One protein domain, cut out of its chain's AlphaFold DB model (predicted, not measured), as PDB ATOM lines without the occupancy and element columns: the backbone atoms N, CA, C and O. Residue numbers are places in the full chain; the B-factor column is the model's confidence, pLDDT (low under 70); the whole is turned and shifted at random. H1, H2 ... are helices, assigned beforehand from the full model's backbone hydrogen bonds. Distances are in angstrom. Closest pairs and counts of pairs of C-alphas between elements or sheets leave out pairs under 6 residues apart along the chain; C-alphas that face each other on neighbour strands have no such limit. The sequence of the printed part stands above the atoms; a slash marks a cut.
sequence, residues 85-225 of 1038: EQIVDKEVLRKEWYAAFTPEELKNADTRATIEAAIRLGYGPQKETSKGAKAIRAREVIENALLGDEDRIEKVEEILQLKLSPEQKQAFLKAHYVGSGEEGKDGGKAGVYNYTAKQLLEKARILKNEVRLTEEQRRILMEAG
ATOM      1  N   GLU A  85     -23.937 -44.382 -33.335       51.44
ATOM      2  CA  GLU A  85     -25.192 -44.734 -32.655       51.44
ATOM      3  C   GLU A  85     -25.673 -43.620 -31.706       51.44
ATOM      4  O   GLU A  85     -26.853 -43.272 -31.717       51.44
ATOM      5  N   GLN A  86     -24.772 -42.945 -30.979       56.28
ATOM      6  CA  GLN A  86     -25.141 -41.845 -30.070       56.28
ATOM      7  C   GLN A  86     -25.598 -40.571 -30.797       56.28
ATOM      8  O   GLN A  86     -26.325 -39.757 -30.218       56.28
ATOM      9  N   ILE A  87     -25.156 -40.355 -32.041       57.84
ATOM     10  CA  ILE A  87     -25.612 -39.227 -32.869       57.84
ATOM     11  C   ILE A  87     -27.019 -39.513 -33.407       57.84
ATOM     12  O   ILE A  87     -27.883 -38.636 -33.344       57.84
ATOM     13  N   VAL A  88     -27.258 -40.744 -33.872       55.28
ATOM     14  CA  VAL A  88     -28.559 -41.188 -34.395       55.28
ATOM     15  C   VAL A  88     -29.637 -41.143 -33.300       55.28
ATOM     16  O   VAL A  88     -30.730 -40.636 -33.551       55.28
ATOM     17  N   ASP A  89     -29.314 -41.532 -32.062       73.00
ATOM     18  CA  ASP A  89     -30.255 -41.480 -30.931       73.00
ATOM     19  C   ASP A  89     -30.659 -40.049 -30.525       73.00
ATOM     20  O   ASP A  89     -31.812 -39.796 -30.164       73.00
ATOM     21  N   LYS A  90     -29.751 -39.068 -30.614       80.62
ATOM     22  CA  LYS A  90     -30.056 -37.676 -30.227       80.62
ATOM     23  C   LYS A  90     -30.998 -36.978 -31.204       80.62
ATOM     24  O   LYS A  90     -31.825 -36.175 -30.775       80.62
ATOM     25  N   GLU A  91     -30.904 -37.268 -32.501       74.00
ATOM     26  CA  GLU A  91     -31.836 -36.714 -33.491       74.00
ATOM     27  C   GLU A  91     -33.242 -37.305 -33.360       74.00
ATOM     28  O   GLU A  91     -34.227 -36.578 -33.521       74.00
ATOM     29  N   VAL A  92     -33.341 -38.597 -33.030       86.38
ATOM     30  CA  VAL A  92     -34.619 -39.253 -32.722       86.38
ATOM     31  C   VAL A  92     -35.253 -38.602 -31.494       86.38
ATOM     32  O   VAL A  92     -36.387 -38.132 -31.578       86.38
ATOM     33  N   LEU A  93     -34.494 -38.448 -30.403       85.94
ATOM     34  CA  LEU A  93     -34.967 -37.765 -29.197       85.94
ATOM     35  C   LEU A  93     -35.394 -36.318 -29.477       85.94
ATOM     36  O   LEU A  93     -36.437 -35.887 -28.991       85.94
ATOM     37  N   ARG A  94     -34.645 -35.565 -30.293       85.62
ATOM     38  CA  ARG A  94     -35.019 -34.189 -30.662       85.62
ATOM     39  C   ARG A  94     -36.363 -34.134 -31.389       85.62
ATOM     40  O   ARG A  94     -37.183 -33.278 -31.069       85.62
ATOM     41  N   LYS A  95     -36.621 -35.062 -32.321       85.12
ATOM     42  CA  LYS A  95     -37.923 -35.170 -33.002       85.12
ATOM     43  C   LYS A  95     -39.049 -35.505 -32.026       85.12
ATOM     44  O   LYS A  95     -40.102 -34.879 -32.098       85.12
ATOM     45  N   GLU A  96     -38.826 -36.445 -31.107       89.56
ATOM     46  CA  GLU A  96     -39.811 -36.796 -30.076       89.56
ATOM     47  C   GLU A  96     -40.144 -35.605 -29.171       89.56
ATOM     48  O   GLU A  96     -41.315 -35.332 -28.913       89.56
ATOM     49  N   TRP A  97     -39.129 -34.867 -28.720       89.38
ATOM     50  CA  TRP A  97     -39.315 -33.684 -27.884       89.38
ATOM     51  C   TRP A  97     -40.037 -32.554 -28.608       89.38
ATOM     52  O   TRP A  97     -40.957 -31.967 -28.050       89.38
ATOM     53  N   TYR A  98     -39.667 -32.264 -29.852       85.00
ATOM     54  CA  TYR A  98     -40.273 -31.167 -30.609       85.00
ATOM     55  C   TYR A  98     -41.701 -31.511 -31.061       85.00
ATOM     56  O   TYR A  98     -42.499 -30.611 -31.284       85.00
ATOM     57  N   ALA A  99     -42.054 -32.797 -31.150       87.69
ATOM     58  CA  ALA A  99     -43.438 -33.232 -31.338       87.69
ATOM     59  C   ALA A  99     -44.262 -33.199 -30.036       87.69
ATOM     60  O   ALA A  99     -45.491 -33.192 -30.086       87.69
ATOM     61  N   ALA A 100     -43.606 -33.210 -28.869       87.31
ATOM     62  CA  ALA A 100     -44.274 -33.204 -27.572       87.31
ATOM     63  C   ALA A 100     -44.727 -31.802 -27.124       87.31
ATOM     64  O   ALA A 100     -45.602 -31.722 -26.263       87.31
ATOM     65  N   PHE A 101     -44.178 -30.734 -27.703       86.62
ATOM     66  CA  PHE A 101     -44.539 -29.341 -27.419       86.62
ATOM     67  C   PHE A 101     -45.202 -28.689 -28.636       86.62
ATOM     68  O   PHE A 101     -44.928 -29.046 -29.782       86.62
ATOM     69  N   THR A 102     -46.088 -27.730 -28.392       85.44
ATOM     70  CA  THR A 102     -46.717 -26.925 -29.444       85.44
ATOM     71  C   THR A 102     -45.698 -25.988 -30.111       85.44
ATOM     72  O   THR A 102     -44.699 -25.608 -29.490       85.44
ATOM     73  N   PRO A 103     -45.930 -25.565 -31.370       73.81
ATOM     74  CA  PRO A 103     -45.077 -24.578 -32.032       73.81
ATOM     75  C   PRO A 103     -44.915 -23.284 -31.226       73.81
ATOM     76  O   PRO A 103     -43.836 -22.699 -31.226       73.81
ATOM     77  N   GLU A 104     -45.962 -22.846 -30.527       67.19
ATOM     78  CA  GLU A 104     -45.963 -21.679 -29.646       67.19
ATOM     79  C   GLU A 104     -45.047 -21.867 -28.429       67.19
ATOM     80  O   GLU A 104     -44.240 -20.986 -28.145       67.19
ATOM     81  N   GLU A 105     -45.096 -23.019 -27.756       74.94
ATOM     82  CA  GLU A 105     -44.214 -23.326 -26.616       74.94
ATOM     83  C   GLU A 105     -42.741 -23.431 -27.033       74.94
ATOM     84  O   GLU A 105     -41.844 -23.034 -26.287       74.94
ATOM     85  N   LEU A 106     -42.484 -23.916 -28.252       74.06
ATOM     86  CA  LEU A 106     -41.140 -24.003 -28.827       74.06
ATOM     87  C   LEU A 106     -40.582 -22.649 -29.293       74.06
ATOM     88  O   LEU A 106     -39.381 -22.561 -29.559       74.06
ATOM     89  N   LYS A 107     -41.399 -21.587 -29.375       69.38
ATOM     90  CA  LYS A 107     -40.881 -20.221 -29.592       69.38
ATOM     91  C   LYS A 107     -40.072 -19.738 -28.390       69.38
ATOM     92  O   LYS A 107     -39.114 -18.991 -28.579       69.38
ATOM     93  N   ASN A 108     -40.393 -20.207 -27.183       74.75
ATOM     94  CA  ASN A 108     -39.635 -19.878 -25.984       74.75
ATOM     95  C   ASN A 108     -38.237 -20.538 -26.038       74.75
ATOM     96  O   ASN A 108     -38.091 -21.756 -26.184       74.75
ATOM     97  N   ALA A 109     -37.190 -19.713 -25.970       73.88
ATOM     98  CA  ALA A 109     -35.806 -20.168 -26.037       73.88
ATOM     99  C   ALA A 109     -35.424 -21.046 -24.835       73.88
ATOM    100  O   ALA A 109     -34.769 -22.074 -25.019       73.88
ATOM    101  N   ASP A 110     -35.914 -20.714 -23.641       79.31
ATOM    102  CA  ASP A 110     -35.652 -21.454 -22.406       79.31
ATOM    103  C   ASP A 110     -36.240 -22.867 -22.471       79.31
ATOM    104  O   ASP A 110     -35.600 -23.836 -22.049       79.31
ATOM    105  N   THR A 111     -37.414 -23.021 -23.097       83.38
ATOM    106  CA  THR A 111     -38.011 -24.332 -23.397       83.38
ATOM    107  C   THR A 111     -37.076 -25.159 -24.277       83.38
ATOM    108  O   THR A 111     -36.751 -26.300 -23.940       83.38
ATOM    109  N   ARG A 112     -36.573 -24.583 -25.378       83.44
ATOM    110  CA  ARG A 112     -35.677 -25.284 -26.314       83.44
ATOM    111  C   ARG A 112     -34.350 -25.678 -25.665       83.44
ATOM    112  O   ARG A 112     -33.913 -26.813 -25.834       83.44
ATOM    113  N   ALA A 113     -33.715 -24.799 -24.893       80.50
ATOM    114  CA  ALA A 113     -32.460 -25.147 -24.226       80.50
ATOM    115  C   ALA A 113     -32.634 -26.167 -23.105       80.50
ATOM    116  O   ALA A 113     -31.779 -27.040 -22.933       80.50
ATOM    117  N   THR A 114     -33.751 -26.108 -22.382       86.25
ATOM    118  CA  THR A 114     -34.067 -27.109 -21.360       86.25
ATOM    119  C   THR A 114     -34.332 -28.482 -21.994       86.25
ATOM    120  O   THR A 114     -33.851 -29.496 -21.482       86.25
ATOM    121  N   ILE A 115     -35.000 -28.523 -23.155       87.62
ATOM    122  CA  ILE A 115     -35.156 -29.736 -23.976       87.62
ATOM    123  C   ILE A 115     -33.790 -30.271 -24.420       87.62
ATOM    124  O   ILE A 115     -33.506 -31.455 -24.246       87.62
ATOM    125  N   GLU A 116     -32.906 -29.420 -24.942       87.06
ATOM    126  CA  GLU A 116     -31.572 -29.850 -25.380       87.06
ATOM    127  C   GLU A 116     -30.731 -30.406 -24.223       87.06
ATOM    128  O   GLU A 116     -30.008 -31.387 -24.406       87.06
ATOM    129  N   ALA A 117     -30.849 -29.861 -23.011       86.56
ATOM    130  CA  ALA A 117     -30.194 -30.442 -21.841       86.56
ATOM    131  C   ALA A 117     -30.779 -31.802 -21.437       86.56
ATOM    132  O   ALA A 117     -30.021 -32.697 -21.052       86.56
ATOM    133  N   ALA A 118     -32.092 -32.004 -21.582       88.88
ATOM    134  CA  ALA A 118     -32.714 -33.315 -21.398       88.88
ATOM    135  C   ALA A 118     -32.202 -34.333 -22.437       88.88
ATOM    136  O   ALA A 118     -31.829 -35.452 -22.077       88.88
ATOM    137  N   ILE A 119     -32.093 -33.921 -23.707       87.62
ATOM    138  CA  ILE A 119     -31.557 -34.739 -24.809       87.62
ATOM    139  C   ILE A 119     -30.091 -35.112 -24.555       87.62
ATOM    140  O   ILE A 119     -29.713 -36.266 -24.752       87.62
ATOM    141  N   ARG A 120     -29.258 -34.182 -24.061       85.88
ATOM    142  CA  ARG A 120     -27.852 -34.470 -23.703       85.88
ATOM    143  C   ARG A 120     -27.726 -35.575 -22.656       85.88
ATOM    144  O   ARG A 120     -26.766 -36.338 -22.710       85.88
ATOM    145  N   LEU A 121     -28.683 -35.669 -21.734       86.06
ATOM    146  CA  LEU A 121     -28.746 -36.723 -20.719       86.06
ATOM    147  C   LEU A 121     -29.461 -38.001 -21.200       86.06
ATOM    148  O   LEU A 121     -29.627 -38.937 -20.417       86.06
ATOM    149  N   GLY A 122     -29.891 -38.058 -22.464       88.31
ATOM    150  CA  GLY A 122     -30.597 -39.207 -23.031       88.31
ATOM    151  C   GLY A 122     -32.005 -39.392 -22.459       88.31
ATOM    152  O   GLY A 122     -32.467 -40.528 -22.293       88.31
ATOM    153  N   TYR A 123     -32.679 -38.303 -22.079       89.25
ATOM    154  CA  TYR A 123     -34.090 -38.334 -21.696       89.25
ATOM    155  C   TYR A 123     -34.976 -38.092 -22.914       89.25
ATOM    156  O   TYR A 123     -34.812 -37.083 -23.587       89.25
ATOM    157  N   GLY A 124     -35.924 -38.996 -23.176       89.75
ATOM    158  CA  GLY A 124     -37.066 -38.738 -24.060       89.75
ATOM    159  C   GLY A 124     -38.237 -38.139 -23.276       89.75
ATOM    160  O   GLY A 124     -38.285 -38.303 -22.054       89.75
ATOM    161  N   PRO A 125     -39.210 -37.488 -23.937       89.81
ATOM    162  CA  PRO A 125     -40.290 -36.759 -23.263       89.81
ATOM    163  C   PRO A 125     -41.151 -37.646 -22.350       89.81
ATOM    164  O   PRO A 125     -41.664 -37.177 -21.335       89.81
ATOM    165  N   GLN A 126     -41.280 -38.938 -22.679       90.81
ATOM    166  CA  GLN A 126     -42.042 -39.918 -21.895       90.81
ATOM    167  C   GLN A 126     -41.202 -40.672 -20.854       90.81
ATOM    168  O   GLN A 126     -41.753 -41.457 -20.086       90.81
ATOM    169  N   LYS A 127     -39.878 -40.466 -20.818       89.06
ATOM    170  CA  LYS A 127     -38.993 -41.189 -19.901       89.06
ATOM    171  C   LYS A 127     -39.213 -40.699 -18.476       89.06
ATOM    172  O   LYS A 127     -39.207 -39.495 -18.220       89.06
ATOM    173  N   GLU A 128     -39.391 -41.634 -17.553       88.06
ATOM    174  CA  GLU A 128     -39.504 -41.325 -16.131       88.06
ATOM    175  C   GLU A 128     -38.148 -40.861 -15.586       88.06
ATOM    176  O   GLU A 128     -37.100 -41.458 -15.853       88.06
ATOM    177  N   THR A 129     -38.170 -39.744 -14.864       81.44
ATOM    178  CA  THR A 129     -36.976 -39.076 -14.321       81.44
ATOM    179  C   THR A 129     -36.898 -39.167 -12.803       81.44
ATOM    180  O   THR A 129     -35.801 -39.095 -12.240       81.44
ATOM    181  N   SER A 130     -38.039 -39.368 -12.141       79.88
ATOM    182  CA  SER A 130     -38.116 -39.570 -10.702       79.88
ATOM    183  C   SER A 130     -37.653 -40.973 -10.306       79.88
ATOM    184  O   SER A 130     -37.765 -41.943 -11.053       79.88
ATOM    185  N   LYS A 131     -37.112 -41.082  -9.092       73.88
ATOM    186  CA  LYS A 131     -36.775 -42.364  -8.448       73.88
ATOM    187  C   LYS A 131     -37.679 -42.628  -7.229       73.88
ATOM    188  O   LYS A 131     -37.416 -43.565  -6.472       73.88
ATOM    189  N   GLY A 132     -38.625 -41.727  -6.946       65.62
ATOM    190  CA  GLY A 132     -39.570 -41.784  -5.825       65.62
ATOM    191  C   GLY A 132     -40.898 -42.479  -6.159       65.62
ATOM    192  O   GLY A 132     -41.073 -43.024  -7.241       65.62
ATOM    193  N   ALA A 133     -41.849 -42.445  -5.216       61.22
ATOM    194  CA  ALA A 133     -43.139 -43.142  -5.317       61.22
ATOM    195  C   ALA A 133     -44.086 -42.596  -6.410       61.22
ATOM    196  O   ALA A 133     -45.017 -43.290  -6.814       61.22
ATOM    197  N   LYS A 134     -43.858 -41.367  -6.893       74.69
ATOM    198  CA  LYS A 134     -44.618 -40.748  -7.986       74.69
ATOM    199  C   LYS A 134     -43.761 -40.742  -9.251       74.69
ATOM    200  O   LYS A 134     -42.688 -40.138  -9.260       74.69
ATOM    201  N   ALA A 135     -44.229 -41.412 -10.300       81.62
ATOM    202  CA  ALA A 135     -43.603 -41.377 -11.617       81.62
ATOM    203  C   ALA A 135     -43.779 -39.982 -12.237       81.62
ATOM    204  O   ALA A 135     -44.910 -39.528 -12.400       81.62
ATOM    205  N   ILE A 136     -42.670 -39.307 -12.549       87.12
ATOM    206  CA  ILE A 136     -42.650 -37.979 -13.175       87.12
ATOM    207  C   ILE A 136     -41.899 -38.085 -14.492       87.12
ATOM    208  O   ILE A 136     -40.740 -38.517 -14.540       87.12
ATOM    209  N   ARG A 137     -42.568 -37.696 -15.576       92.00
ATOM    210  CA  ARG A 137     -42.002 -37.766 -16.928       92.00
ATOM    211  C   ARG A 137     -41.084 -36.582 -17.186       92.00
ATOM    212  O   ARG A 137     -41.319 -35.491 -16.680       92.00
ATOM    213  N   ALA A 138     -40.071 -36.771 -18.027       90.06
ATOM    214  CA  ALA A 138     -39.117 -35.715 -18.348       90.06
ATOM    215  C   ALA A 138     -39.797 -34.445 -18.878       90.06
ATOM    216  O   ALA A 138     -39.367 -33.344 -18.540       90.06
ATOM    217  N   ARG A 139     -40.862 -34.597 -19.680       92.44
ATOM    218  CA  ARG A 139     -41.688 -33.485 -20.167       92.44
ATOM    219  C   ARG A 139     -42.305 -32.680 -19.024       92.44
ATOM    220  O   ARG A 139     -42.176 -31.463 -19.013       92.44
ATOM    221  N   GLU A 140     -42.905 -33.369 -18.059       91.19
ATOM    222  CA  GLU A 140     -43.563 -32.756 -16.901       91.19
ATOM    223  C   GLU A 140     -42.562 -31.957 -16.053       91.19
ATOM    224  O   GLU A 140     -42.885 -30.885 -15.557       91.19
ATOM    225  N   VAL A 141     -41.311 -32.421 -15.947       92.44
ATOM    226  CA  VAL A 141     -40.237 -31.670 -15.271       92.44
ATOM    227  C   VAL A 141     -39.947 -30.336 -15.969       92.44
ATOM    228  O   VAL A 141     -39.717 -29.338 -15.289       92.44
ATOM    229  N   ILE A 142     -39.953 -30.303 -17.307       91.06
ATOM    230  CA  ILE A 142     -39.737 -29.066 -18.076       91.06
ATOM    231  C   ILE A 142     -40.946 -28.137 -17.947       91.06
ATOM    232  O   ILE A 142     -40.769 -26.956 -17.673       91.06
ATOM    233  N   GLU A 143     -42.164 -28.667 -18.071       91.38
ATOM    234  CA  GLU A 143     -43.403 -27.894 -17.898       91.38
ATOM    235  C   GLU A 143     -43.468 -27.263 -16.498       91.38
ATOM    236  O   GLU A 143     -43.675 -26.060 -16.368       91.38
ATOM    237  N   ASN A 144     -43.168 -28.037 -15.451       93.50
ATOM    238  CA  ASN A 144     -43.121 -27.543 -14.073       93.50
ATOM    239  C   ASN A 144     -42.028 -26.493 -13.849       93.50
ATOM    240  O   ASN A 144     -42.168 -25.623 -12.988       93.50
ATOM    241  N   ALA A 145     -40.920 -26.562 -14.586       90.00
ATOM    242  CA  ALA A 145     -39.868 -25.561 -14.499       90.00
ATOM    243  C   ALA A 145     -40.260 -24.233 -15.152       90.00
ATOM    244  O   ALA A 145     -39.748 -23.203 -14.729       90.00
ATOM    245  N   LEU A 146     -41.189 -24.238 -16.108       87.94
ATOM    246  CA  LEU A 146     -41.653 -23.050 -16.831       87.94
ATOM    247  C   LEU A 146     -42.857 -22.350 -16.177       87.94
ATOM    248  O   LEU A 146     -43.252 -21.282 -16.638       87.94
ATOM    249  N   LEU A 147     -43.433 -22.916 -15.110       89.38
ATOM    250  CA  LEU A 147     -44.544 -22.298 -14.378       89.38
ATOM    251  C   LEU A 147     -44.156 -20.933 -13.787       89.38
ATOM    252  O   LEU A 147     -43.062 -20.781 -13.229       89.38
ATOM    253  N   GLY A 148     -45.085 -19.976 -13.837       87.44
ATOM    254  CA  GLY A 148     -44.970 -18.716 -13.100       87.44
ATOM    255  C   GLY A 148     -44.967 -18.940 -11.584       87.44
ATOM    256  O   GLY A 148     -45.373 -19.997 -11.103       87.44
ATOM    257  N   ASP A 149     -44.502 -17.952 -10.815       89.88
ATOM    258  CA  ASP A 149     -44.324 -18.091  -9.360       89.88
ATOM    259  C   ASP A 149     -45.630 -18.449  -8.625       89.88
ATOM    260  O   ASP A 149     -45.612 -19.287  -7.719       89.88
ATOM    261  N   GLU A 150     -46.765 -17.865  -9.028       89.62
ATOM    262  CA  GLU A 150     -48.079 -18.140  -8.428       89.62
ATOM    263  C   GLU A 150     -48.564 -19.565  -8.737       89.62
ATOM    264  O   GLU A 150     -48.805 -20.338  -7.804       89.62
ATOM    265  N   ASP A 151     -48.594 -19.951 -10.017       90.25
ATOM    266  CA  ASP A 151     -48.989 -21.297 -10.464       90.25
ATOM    267  C   ASP A 151     -48.085 -22.383  -9.870       90.25
ATOM    268  O   ASP A 151     -48.524 -23.476  -9.510       90.25
ATOM    269  N   ARG A 152     -46.790 -22.083  -9.728       94.44
ATOM    270  CA  ARG A 152     -45.812 -22.985  -9.118       94.44
ATOM    271  C   ARG A 152     -46.111 -23.207  -7.643       94.44
ATOM    272  O   ARG A 152     -46.034 -24.345  -7.182       94.44
ATOM    273  N   ILE A 153     -46.432 -22.150  -6.894       94.56
ATOM    274  CA  ILE A 153     -46.822 -22.271  -5.486       94.56
ATOM    275  C   ILE A 153     -48.112 -23.083  -5.371       94.56
ATOM    276  O   ILE A 153     -48.160 -23.997  -4.549       94.56
ATOM    277  N   GLU A 154     -49.119 -22.804  -6.201       93.12
ATOM    278  CA  GLU A 154     -50.366 -23.573  -6.216       93.12
ATOM    279  C   GLU A 154     -50.092 -25.056  -6.493       93.12
ATOM    280  O   GLU A 154     -50.556 -25.929  -5.755       93.12
ATOM    281  N   LYS A 155     -49.230 -25.354  -7.473       94.06
ATOM    282  CA  LYS A 155     -48.858 -26.727  -7.823       94.06
ATOM    283  C   LYS A 155     -48.115 -27.449  -6.703       94.06
ATOM    284  O   LYS A 155     -48.303 -28.650  -6.497       94.06
ATOM    285  N   VAL A 156     -47.272 -26.733  -5.962       94.50
ATOM    286  CA  VAL A 156     -46.577 -27.259  -4.781       94.50
ATOM    287  C   VAL A 156     -47.567 -27.562  -3.659       94.50
ATOM    288  O   VAL A 156     -47.492 -28.642  -3.072       94.50
ATOM    289  N   GLU A 157     -48.498 -26.649  -3.376       95.31
ATOM    290  CA  GLU A 157     -49.535 -26.846  -2.356       95.31
ATOM    291  C   GLU A 157     -50.457 -28.027  -2.718       95.31
ATOM    292  O   GLU A 157     -50.782 -28.839  -1.849       95.31
ATOM    293  N   GLU A 158     -50.791 -28.186  -4.005       93.75
ATOM    294  CA  GLU A 158     -51.559 -29.314  -4.549       93.75
ATOM    295  C   GLU A 158     -50.817 -30.649  -4.363       93.75
ATOM    296  O   GLU A 158     -51.366 -31.603  -3.807       93.75
ATOM    297  N   ILE A 159     -49.554 -30.726  -4.797       90.56
ATOM    298  CA  ILE A 159     -48.765 -31.967  -4.764       90.56
ATOM    299  C   ILE A 159     -48.443 -32.399  -3.335       90.56
ATOM    300  O   ILE A 159     -48.426 -33.597  -3.050       90.56
ATOM    301  N   LEU A 160     -48.178 -31.442  -2.444       91.12
ATOM    302  CA  LEU A 160     -47.874 -31.729  -1.047       91.12
ATOM    303  C   LEU A 160     -49.119 -31.869  -0.168       91.12
ATOM    304  O   LEU A 160     -48.977 -32.290   0.981       91.12
ATOM    305  N   GLN A 161     -50.304 -31.515  -0.679       93.19
ATOM    306  CA  GLN A 161     -51.551 -31.417   0.087       93.19
ATOM    307  C   GLN A 161     -51.373 -30.583   1.371       93.19
ATOM    308  O   GLN A 161     -51.883 -30.918   2.440       93.19
ATOM    309  N   LEU A 162     -50.605 -29.494   1.266       92.69
ATOM    310  CA  LEU A 162     -50.217 -28.624   2.375       92.69
ATOM    311  C   LEU A 162     -50.286 -27.166   1.922       92.69
ATOM    312  O   LEU A 162     -49.750 -26.825   0.875       92.69
ATOM    313  N   LYS A 163     -50.867 -26.289   2.745       95.44
ATOM    314  CA  LYS A 163     -50.838 -24.841   2.514       95.44
ATOM    315  C   LYS A 163     -49.567 -24.231   3.109       95.44
ATOM    316  O   LYS A 163     -49.304 -24.416   4.297       95.44
ATOM    317  N   LEU A 164     -48.796 -23.505   2.305       94.12
ATOM    318  CA  LEU A 164     -47.560 -22.850   2.732       94.12
ATOM    319  C   LEU A 164     -47.864 -21.472   3.341       94.12
ATOM    320  O   LEU A 164     -48.710 -20.727   2.839       94.12
ATOM    321  N   SER A 165     -47.158 -21.101   4.412       94.75
ATOM    322  CA  SER A 165     -47.183 -19.725   4.929       94.75
ATOM    323  C   SER A 165     -46.527 -18.748   3.939       94.75
ATOM    324  O   SER A 165     -45.740 -19.183   3.095       94.75
ATOM    325  N   PRO A 166     -46.785 -17.430   4.027       93.25
ATOM    326  CA  PRO A 166     -46.110 -16.437   3.184       93.25
ATOM    327  C   PRO A 166     -44.577 -16.548   3.215       93.25
ATOM    328  O   PRO A 166     -43.925 -16.486   2.175       93.25
ATOM    329  N   GLU A 167     -43.996 -16.805   4.389       88.25
ATOM    330  CA  GLU A 167     -42.553 -16.991   4.567       88.25
ATOM    331  C   GLU A 167     -42.070 -18.290   3.912       88.25
ATOM    332  O   GLU A 167     -41.014 -18.318   3.282       88.25
ATOM    333  N   GLN A 168     -42.853 -19.370   4.008       91.69
ATOM    334  CA  GLN A 168     -42.546 -20.638   3.346       91.69
ATOM    335  C   GLN A 168     -42.660 -20.532   1.821       91.69
ATOM    336  O   GLN A 168     -41.847 -21.132   1.120       91.69
ATOM    337  N   LYS A 169     -43.616 -19.746   1.305       95.62
ATOM    338  CA  LYS A 169     -43.753 -19.433  -0.126       95.62
ATOM    339  C   LYS A 169     -42.514 -18.701  -0.636       95.62
ATOM    340  O   LYS A 169     -41.903 -19.140  -1.607       95.62
ATOM    341  N   GLN A 170     -42.075 -17.659   0.071       89.94
ATOM    342  CA  GLN A 170     -40.848 -16.931  -0.268       89.94
ATOM    343  C   GLN A 170     -39.598 -17.815  -0.177       89.94
ATOM    344  O   GLN A 170     -38.764 -17.798  -1.079       89.94
ATOM    345  N   ALA A 171     -39.471 -18.632   0.871       90.12
ATOM    346  CA  ALA A 171     -38.353 -19.562   1.022       90.12
ATOM    347  C   ALA A 171     -38.337 -20.649  -0.068       90.12
ATOM    348  O   ALA A 171     -37.269 -21.052  -0.531       90.12
ATOM    349  N   PHE A 172     -39.507 -21.110  -0.514       96.25
ATOM    350  CA  PHE A 172     -39.616 -22.035  -1.634       96.25
ATOM    351  C   PHE A 172     -39.170 -21.378  -2.951       96.25
ATOM    352  O   PHE A 172     -38.339 -21.954  -3.654       96.25
ATOM    353  N   LEU A 173     -39.630 -20.157  -3.251       94.06
ATOM    354  CA  LEU A 173     -39.179 -19.413  -4.435       94.06
ATOM    355  C   LEU A 173     -37.671 -19.136  -4.385       94.06
ATOM    356  O   LEU A 173     -36.962 -19.328  -5.369       94.06
ATOM    357  N   LYS A 174     -37.135 -18.806  -3.207       91.19
ATOM    358  CA  LYS A 174     -35.687 -18.693  -2.994       91.19
ATOM    359  C   LYS A 174     -34.962 -19.990  -3.365       91.19
ATOM    360  O   LYS A 174     -33.945 -19.928  -4.046       91.19
ATOM    361  N   ALA A 175     -35.479 -21.156  -2.968       93.06
ATOM    362  CA  ALA A 175     -34.925 -22.445  -3.386       93.06
ATOM    363  C   ALA A 175     -35.028 -22.652  -4.907       93.06
ATOM    364  O   ALA A 175     -34.073 -23.128  -5.522       93.06
ATOM    365  N   HIS A 176     -36.144 -22.267  -5.533       93.88
ATOM    366  CA  HIS A 176     -36.321 -22.328  -6.985       93.88
ATOM    367  C   HIS A 176     -35.224 -21.543  -7.727       93.88
ATOM    368  O   HIS A 176     -34.547 -22.123  -8.577       93.88
ATOM    369  N   TYR A 177     -34.930 -20.309  -7.315       92.00
ATOM    370  CA  TYR A 177     -33.942 -19.447  -7.978       92.00
ATOM    371  C   TYR A 177     -32.465 -19.747  -7.652       92.00
ATOM    372  O   TYR A 177     -31.574 -19.140  -8.250       92.00
ATOM    373  N   VAL A 178     -32.154 -20.702  -6.761       89.94
ATOM    374  CA  VAL A 178     -30.755 -21.121  -6.517       89.94
ATOM    375  C   VAL A 178     -30.099 -21.593  -7.815       89.94
ATOM    376  O   VAL A 178     -30.609 -22.497  -8.482       89.94
ATOM    377  N   GLY A 179     -28.932 -21.030  -8.125       83.19
ATOM    378  CA  GLY A 179     -28.166 -21.324  -9.336       83.19
ATOM    379  C   GLY A 179     -28.545 -20.465 -10.544       83.19
ATOM    380  O   GLY A 179     -27.869 -20.555 -11.563       83.19
ATOM    381  N   SER A 180     -29.575 -19.614 -10.458       84.00
ATOM    382  CA  SER A 180     -29.910 -18.701 -11.556       84.00
ATOM    383  C   SER A 180     -28.719 -17.790 -11.883       84.00
ATOM    384  O   SER A 180     -28.154 -17.143 -11.002       84.00
ATOM    385  N   GLY A 181     -28.289 -17.788 -13.148       76.62
ATOM    386  CA  GLY A 181     -27.126 -17.030 -13.624       76.62
ATOM    387  C   GLY A 181     -25.751 -17.666 -13.357       76.62
ATOM    388  O   GLY A 181     -24.771 -17.219 -13.964       76.62
ATOM    389  N   GLU A 182     -25.665 -18.719 -12.541       86.06
ATOM    390  CA  GLU A 182     -24.425 -19.443 -12.232       86.06
ATOM    391  C   GLU A 182     -24.061 -20.485 -13.307       86.06
ATOM    392  O   GLU A 182     -24.868 -20.840 -14.169       86.06
ATOM    393  N   GLU A 183     -22.826 -20.986 -13.251       86.38
ATOM    394  CA  GLU A 183     -22.348 -22.084 -14.097       86.38
ATOM    395  C   GLU A 183     -22.914 -23.434 -13.611       86.38
ATOM    396  O   GLU A 183     -22.986 -23.724 -12.411       86.38
ATOM    397  N   GLY A 184     -23.379 -24.239 -14.560       89.56
ATOM    398  CA  GLY A 184     -23.923 -25.576 -14.381       89.56
ATOM    399  C   GLY A 184     -22.849 -26.656 -14.473       89.56
ATOM    400  O   GLY A 184     -21.660 -26.387 -14.631       89.56
ATOM    401  N   LYS A 185     -23.264 -27.921 -14.377       88.50
ATOM    402  CA  LYS A 185     -22.323 -29.059 -14.368       88.50
ATOM    403  C   LYS A 185     -21.588 -29.274 -15.698       88.50
ATOM    404  O   LYS A 185     -20.563 -29.947 -15.697       88.50
ATOM    405  N   ASP A 186     -22.115 -28.758 -16.808       81.25
ATOM    406  CA  ASP A 186     -21.520 -28.871 -18.147       81.25
ATOM    407  C   ASP A 186     -20.763 -27.607 -18.602       81.25
ATOM    408  O   ASP A 186     -20.349 -27.528 -19.757       81.25
ATOM    409  N   GLY A 187     -20.591 -26.622 -17.714       81.25
ATOM    410  CA  GLY A 187     -20.003 -25.316 -18.028       81.25
ATOM    411  C   GLY A 187     -20.977 -24.302 -18.652       81.25
ATOM    412  O   GLY A 187     -20.653 -23.126 -18.799       81.25
ATOM    413  N   GLY A 188     -22.192 -24.728 -19.014       78.50
ATOM    414  CA  GLY A 188     -23.296 -23.854 -19.414       78.50
ATOM    415  C   GLY A 188     -23.986 -23.197 -18.215       78.50
ATOM    416  O   GLY A 188     -23.509 -23.275 -17.090       78.50
ATOM    417  N   LYS A 189     -25.136 -22.544 -18.416       84.88
ATOM    418  CA  LYS A 189     -25.920 -21.984 -17.301       84.88
ATOM    419  C   LYS A 189     -26.618 -23.080 -16.498       84.88
ATOM    420  O   LYS A 189     -27.136 -24.044 -17.069       84.88
ATOM    421  N   ALA A 190     -26.637 -22.930 -15.178       87.31
ATOM    422  CA  ALA A 190     -27.356 -23.838 -14.298       87.31
ATOM    423  C   ALA A 190     -28.878 -23.701 -14.489       87.31
ATOM    424  O   ALA A 190     -29.421 -22.605 -14.610       87.31
ATOM    425  N   GLY A 191     -29.560 -24.842 -14.513       90.56
ATOM    426  CA  GLY A 191     -30.997 -24.970 -14.742       90.56
ATOM    427  C   GLY A 191     -31.399 -26.442 -14.699       90.56
ATOM    428  O   GLY A 191     -30.566 -27.308 -14.398       90.56
ATOM    429  N   VAL A 192     -32.666 -26.749 -14.981       92.06
ATOM    430  CA  VAL A 192     -33.177 -28.131 -15.038       92.06
ATOM    431  C   VAL A 192     -32.245 -28.992 -15.894       92.06
ATOM    432  O   VAL A 192     -31.782 -28.575 -16.949       92.06
ATOM    433  N   TYR A 193     -31.928 -30.192 -15.405       91.75
ATOM    434  CA  TYR A 193     -30.948 -31.119 -15.989       91.75
ATOM    435  C   TYR A 193     -29.474 -30.664 -15.977       91.75
ATOM    436  O   TYR A 193     -28.608 -31.498 -16.249       91.75
ATOM    437  N   ASN A 194     -29.144 -29.436 -15.556       92.19
ATOM    438  CA  ASN A 194     -27.779 -28.893 -15.582       92.19
ATOM    439  C   ASN A 194     -27.239 -28.316 -14.251       92.19
ATOM    440  O   ASN A 194     -26.237 -27.606 -14.239       92.19
ATOM    441  N   TYR A 195     -27.839 -28.631 -13.103       92.69
ATOM    442  CA  TYR A 195     -27.295 -28.200 -11.806       92.69
ATOM    443  C   TYR A 195     -26.046 -28.981 -11.369       92.69
ATOM    444  O   TYR A 195     -25.933 -30.192 -11.580       92.69
ATOM    445  N   THR A 196     -25.142 -28.292 -10.669       94.44
ATOM    446  CA  THR A 196     -24.037 -28.899  -9.912       94.44
ATOM    447  C   THR A 196     -24.536 -29.535  -8.609       94.44
ATOM    448  O   THR A 196     -25.583 -29.170  -8.068       94.44
ATOM    449  N   ALA A 197     -23.754 -30.457  -8.038       92.81
ATOM    450  CA  ALA A 197     -24.082 -31.070  -6.746       92.81
ATOM    451  C   ALA A 197     -24.221 -30.026  -5.619       92.81
ATOM    452  O   ALA A 197     -25.105 -30.146  -4.774       92.81
ATOM    453  N   LYS A 198     -23.395 -28.971  -5.637       93.44
ATOM    454  CA  LYS A 198     -23.443 -27.876  -4.658       93.44
ATOM    455  C   LYS A 198     -24.768 -27.111  -4.728       93.44
ATOM    456  O   LYS A 198     -25.381 -26.870  -3.692       93.44
ATOM    457  N   GLN A 199     -25.230 -26.779  -5.934       93.75
ATOM    458  CA  GLN A 199     -26.505 -26.083  -6.143       93.75
ATOM    459  C   GLN A 199     -27.690 -26.940  -5.681       93.75
ATOM    460  O   GLN A 199     -28.570 -26.448  -4.978       93.75
ATOM    461  N   LEU A 200     -27.692 -28.240  -6.001       94.75
ATOM    462  CA  LEU A 200     -28.737 -29.163  -5.542       94.75
ATOM    463  C   LEU A 200     -28.759 -29.307  -4.011       94.75
ATOM    464  O   LEU A 200     -29.838 -29.343  -3.416       94.75
ATOM    465  N   LEU A 201     -27.591 -29.349  -3.363       93.81
ATOM    466  CA  LEU A 201     -27.493 -29.396  -1.902       93.81
ATOM    467  C   LEU A 201     -28.029 -28.121  -1.250       93.81
ATOM    468  O   LEU A 201     -28.739 -28.208  -0.249       93.81
ATOM    469  N   GLU A 202     -27.743 -26.951  -1.822       94.69
ATOM    470  CA  GLU A 202     -28.245 -25.682  -1.292       94.69
ATOM    471  C   GLU A 202     -29.766 -25.564  -1.441       94.69
ATOM    472  O   GLU A 202     -30.456 -25.212  -0.481       94.69
ATOM    473  N   LYS A 203     -30.319 -25.980  -2.588       96.56
ATOM    474  CA  LYS A 203     -31.774 -26.114  -2.776       96.56
ATOM    475  C   LYS A 203     -32.390 -27.004  -1.699       96.56
ATOM    476  O   LYS A 203     -33.326 -26.600  -1.009       96.56
ATOM    477  N   ALA A 204     -31.829 -28.195  -1.496       94.62
ATOM    478  CA  ALA A 204     -32.305 -29.129  -0.482       94.62
ATOM    479  C   ALA A 204     -32.193 -28.558   0.946       94.62
ATOM    480  O   ALA A 204     -33.077 -28.802   1.771       94.62
ATOM    481  N   ARG A 205     -31.143 -27.777   1.239       97.25
ATOM    482  CA  ARG A 205     -30.940 -27.098   2.528       97.25
ATOM    483  C   ARG A 205     -32.040 -26.075   2.802       97.25
ATOM    484  O   ARG A 205     -32.615 -26.107   3.889       97.25
ATOM    485  N   ILE A 206     -32.357 -25.211   1.835       94.25
ATOM    486  CA  ILE A 206     -33.416 -24.195   1.965       94.25
ATOM    487  C   ILE A 206     -34.774 -24.876   2.157       94.25
ATOM    488  O   ILE A 206     -35.493 -24.572   3.110       94.25
ATOM    489  N   LEU A 207     -35.094 -25.878   1.330       96.19
ATOM    490  CA  LEU A 207     -36.349 -26.625   1.452       96.19
ATOM    491  C   LEU A 207     -36.476 -27.350   2.808       96.19
ATOM    492  O   LEU A 207     -37.574 -27.479   3.347       96.19
ATOM    493  N   LYS A 208     -35.362 -27.812   3.392       96.50
ATOM    494  CA  LYS A 208     -35.347 -28.467   4.709       96.50
ATOM    495  C   LYS A 208     -35.490 -27.472   5.856       96.50
ATOM    496  O   LYS A 208     -36.275 -27.708   6.766       96.50
ATOM    497  N   ASN A 209     -34.695 -26.408   5.850       93.19
ATOM    498  CA  ASN A 209     -34.521 -25.558   7.024       93.19
ATOM    499  C   ASN A 209     -35.496 -24.377   7.040       93.19
ATOM    500  O   ASN A 209     -35.968 -23.992   8.107       93.19
ATOM    501  N   GLU A 210     -35.790 -23.814   5.868       94.81
ATOM    502  CA  GLU A 210     -36.598 -22.600   5.726       94.81
ATOM    503  C   GLU A 210     -38.056 -22.964   5.401       94.81
ATOM    504  O   GLU A 210     -38.968 -22.501   6.081       94.81
ATOM    505  N   VAL A 211     -38.289 -23.890   4.458       93.44
ATOM    506  CA  VAL A 211     -39.655 -24.363   4.124       93.44
ATOM    507  C   VAL A 211     -40.156 -25.436   5.105       93.44
ATOM    508  O   VAL A 211     -41.361 -25.591   5.289       93.44
ATOM    509  N   ARG A 212     -39.243 -26.124   5.811       95.81
ATOM    510  CA  ARG A 212     -39.522 -27.199   6.789       95.81
ATOM    511  C   ARG A 212     -40.148 -28.469   6.193       95.81
ATOM    512  O   ARG A 212     -40.925 -29.148   6.859       95.81
ATOM    513  N   LEU A 213     -39.781 -28.818   4.959       95.19
ATOM    514  CA  LEU A 213     -40.277 -30.021   4.277       95.19
ATOM    515  C   LEU A 213     -39.543 -31.294   4.719       95.19
ATOM    516  O   LEU A 213     -38.324 -31.280   4.941       95.19
ATOM    517  N   THR A 214     -40.261 -32.422   4.771       95.25
ATOM    518  CA  THR A 214     -39.666 -33.750   5.003       95.25
ATOM    519  C   THR A 214     -38.774 -34.168   3.834       95.25
ATOM    520  O   THR A 214     -38.812 -33.585   2.755       95.25
ATOM    521  N   GLU A 215     -37.928 -35.179   4.031       92.75
ATOM    522  CA  GLU A 215     -37.041 -35.655   2.962       92.75
ATOM    523  C   GLU A 215     -37.792 -36.123   1.718       92.75
ATOM    524  O   GLU A 215     -37.414 -35.760   0.606       92.75
ATOM    525  N   GLU A 216     -38.893 -36.839   1.916       90.50
ATOM    526  CA  GLU A 216     -39.752 -37.303   0.834       90.50
ATOM    527  C   GLU A 216     -40.403 -36.135   0.080       90.50
ATOM    528  O   GLU A 216     -40.336 -36.086  -1.145       90.50
ATOM    529  N   GLN A 217     -40.930 -35.135   0.793       93.38
ATOM    530  CA  GLN A 217     -41.527 -33.946   0.176       93.38
ATOM    531  C   GLN A 217     -40.498 -33.137  -0.624       93.38
ATOM    532  O   GLN A 217     -40.766 -32.746  -1.759       93.38
ATOM    533  N   ARG A 218     -39.290 -32.927  -0.077       94.12
ATOM    534  CA  ARG A 218     -38.198 -32.250  -0.803       94.12
ATOM    535  C   ARG A 218     -37.846 -32.991  -2.083       94.12
ATOM    536  O   ARG A 218     -37.679 -32.368  -3.126       94.12
ATOM    537  N   ARG A 219     -37.743 -34.317  -1.993       90.50
ATOM    538  CA  ARG A 219     -37.418 -35.175  -3.127       90.50
ATOM    539  C   ARG A 219     -38.485 -35.092  -4.212       90.50
ATOM    540  O   ARG A 219     -38.122 -34.898  -5.364       90.50
ATOM    541  N   ILE A 220     -39.768 -35.147  -3.847       90.38
ATOM    542  CA  ILE A 220     -40.883 -34.981  -4.790       90.38
ATOM    543  C   ILE A 220     -40.777 -33.635  -5.515       90.38
ATOM    544  O   ILE A 220     -40.818 -33.613  -6.739       90.38
ATOM    545  N   LEU A 221     -40.575 -32.525  -4.797       93.06
ATOM    546  CA  LEU A 221     -40.499 -31.198  -5.425       93.06
ATOM    547  C   LEU A 221     -39.263 -31.006  -6.316       93.06
ATOM    548  O   LEU A 221     -39.342 -30.335  -7.345       93.06
ATOM    549  N   MET A 222     -38.119 -31.571  -5.923       92.56
ATOM    550  CA  MET A 222     -36.883 -31.480  -6.705       92.56
ATOM    551  C   MET A 222     -36.922 -32.378  -7.946       92.56
ATOM    552  O   MET A 222     -36.532 -31.929  -9.020       92.56
ATOM    553  N   GLU A 223     -37.415 -33.614  -7.821       90.94
ATOM    554  CA  GLU A 223     -37.584 -34.535  -8.956       90.94
ATOM    555  C   GLU A 223     -38.692 -34.057  -9.909       90.94
ATOM    556  O   GLU A 223     -38.591 -34.282 -11.109       90.94
ATOM    557  N   ALA A 224     -39.698 -33.333  -9.405       91.38
ATOM    558  CA  ALA A 224     -40.752 -32.731 -10.220       91.38
ATOM    559  C   ALA A 224     -40.309 -31.523 -11.052       91.38
ATOM    560  O   ALA A 224     -41.092 -31.049 -11.866       91.38
ATOM    561  N   GLY A 225     -39.112 -30.974 -10.827       92.50
ATOM    562  CA  GLY A 225     -38.686 -29.719 -11.460       92.50
ATOM    563  C   GLY A 225     -39.337 -28.460 -10.873       92.50
ATOM    564  O   GLY A 225     -39.063 -27.358 -11.333       92.50
TER     565      GLY A 225
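Overview. This is residues 85 to 225 of the 1038 residues of an uncharacterized protein of Candidatus Daviesbacteria bacterium GW2011_GWA2_42_7 (UniProt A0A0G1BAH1). Two helical parts stand end to end: the longest helix, H1, forms one end and folds back into H2 and then H3 through two successive helical hairpins, while H4, H5, H6 and H7 make a loose ring at the other end. H3 links the two parts, near both H4 and H7. The printed part has 141 residues, with seven named helices, H1 to H7 in that order, and no named strand; the class is all helix. It is compact by its radius of gyration of the C-alphas, 15.4 A, yet elongated in outline, spanning 47 by 29 by 29 A.

Arrangement. H1, residues 85 to 100, touches H2, residues 109 to 120, through residues 90 to 97 of H1 and 115 to 120 of H2 alone. Their closest C-alphas, of Leu 93 and Ile 119, are 6.3 A apart; this hairpin runs opposite ways at a tilt of 37 degrees, only just steep. H2 also touches H3, residues 138 to 146, in a hairpin at a shallow tilt of 29 degrees, closest at the C-alphas of Thr 114 and Ile 142, 6.8 A. H4, residues 149 to 160, is close to H3 but not clearly touching, with the C-alphas of Asn 144 and Arg 152 7.3 A apart. H4 stands about perpendicular, at 76 degrees, to H5, residues 166 to 177; they are close but not clearly touching, the closest C-alphas being those of Ile 153 and Lys 169, 6.8 A. H5 touches H6, residues 197 to 209, in a hairpin at a shallow tilt of 4 degrees, closest at the C-alphas of Ala 175 and Lys 203, 4.9 A. H6 touches H7, residues 215 to 223, at a steep tilt of 47 degrees, opposite ways, with the C-alphas of Leu 207 and Arg 218 closest at 6.3 A. H7 is close to H4 but not clearly touching, with the C-alphas of Leu 160 and Gln 217 closest at 6.8 A. H1 is apart from H4, H5, H6 and H7. Packing of the touching helices is part aligned, part crossed. Every O i to N i+4 pair is within hydrogen-bond range in H2 to H7, and 11 of 12 in H1.

Along the chain. H1 begins at C-alpha 85, (-25.192, -44.734, -32.655), and is 22.9 A long. H2 measures 16.5 A, H3 13.0 A, H4 16.4 A, H5 16.8 A and H6 18.1 A. H5 begins at C-alpha 166, (-46.110, -16.437, 3.184). H7 measures 12.0 A and ends at C-alpha 223, (-37.584, -34.535, -8.956).

Size, cuts and confidence. The C-alphas farthest apart are those of Glu 85 and Pro 166, 50.2 A. The printed part has no cut. The links H2 to H3, residues 121 to 137, and H5 to H6, residues 178 to 196, are long. Mean pLDDT of the printed part is 87.3; residues 85 to 88, 104, 107 and 132 to 133 are under 70.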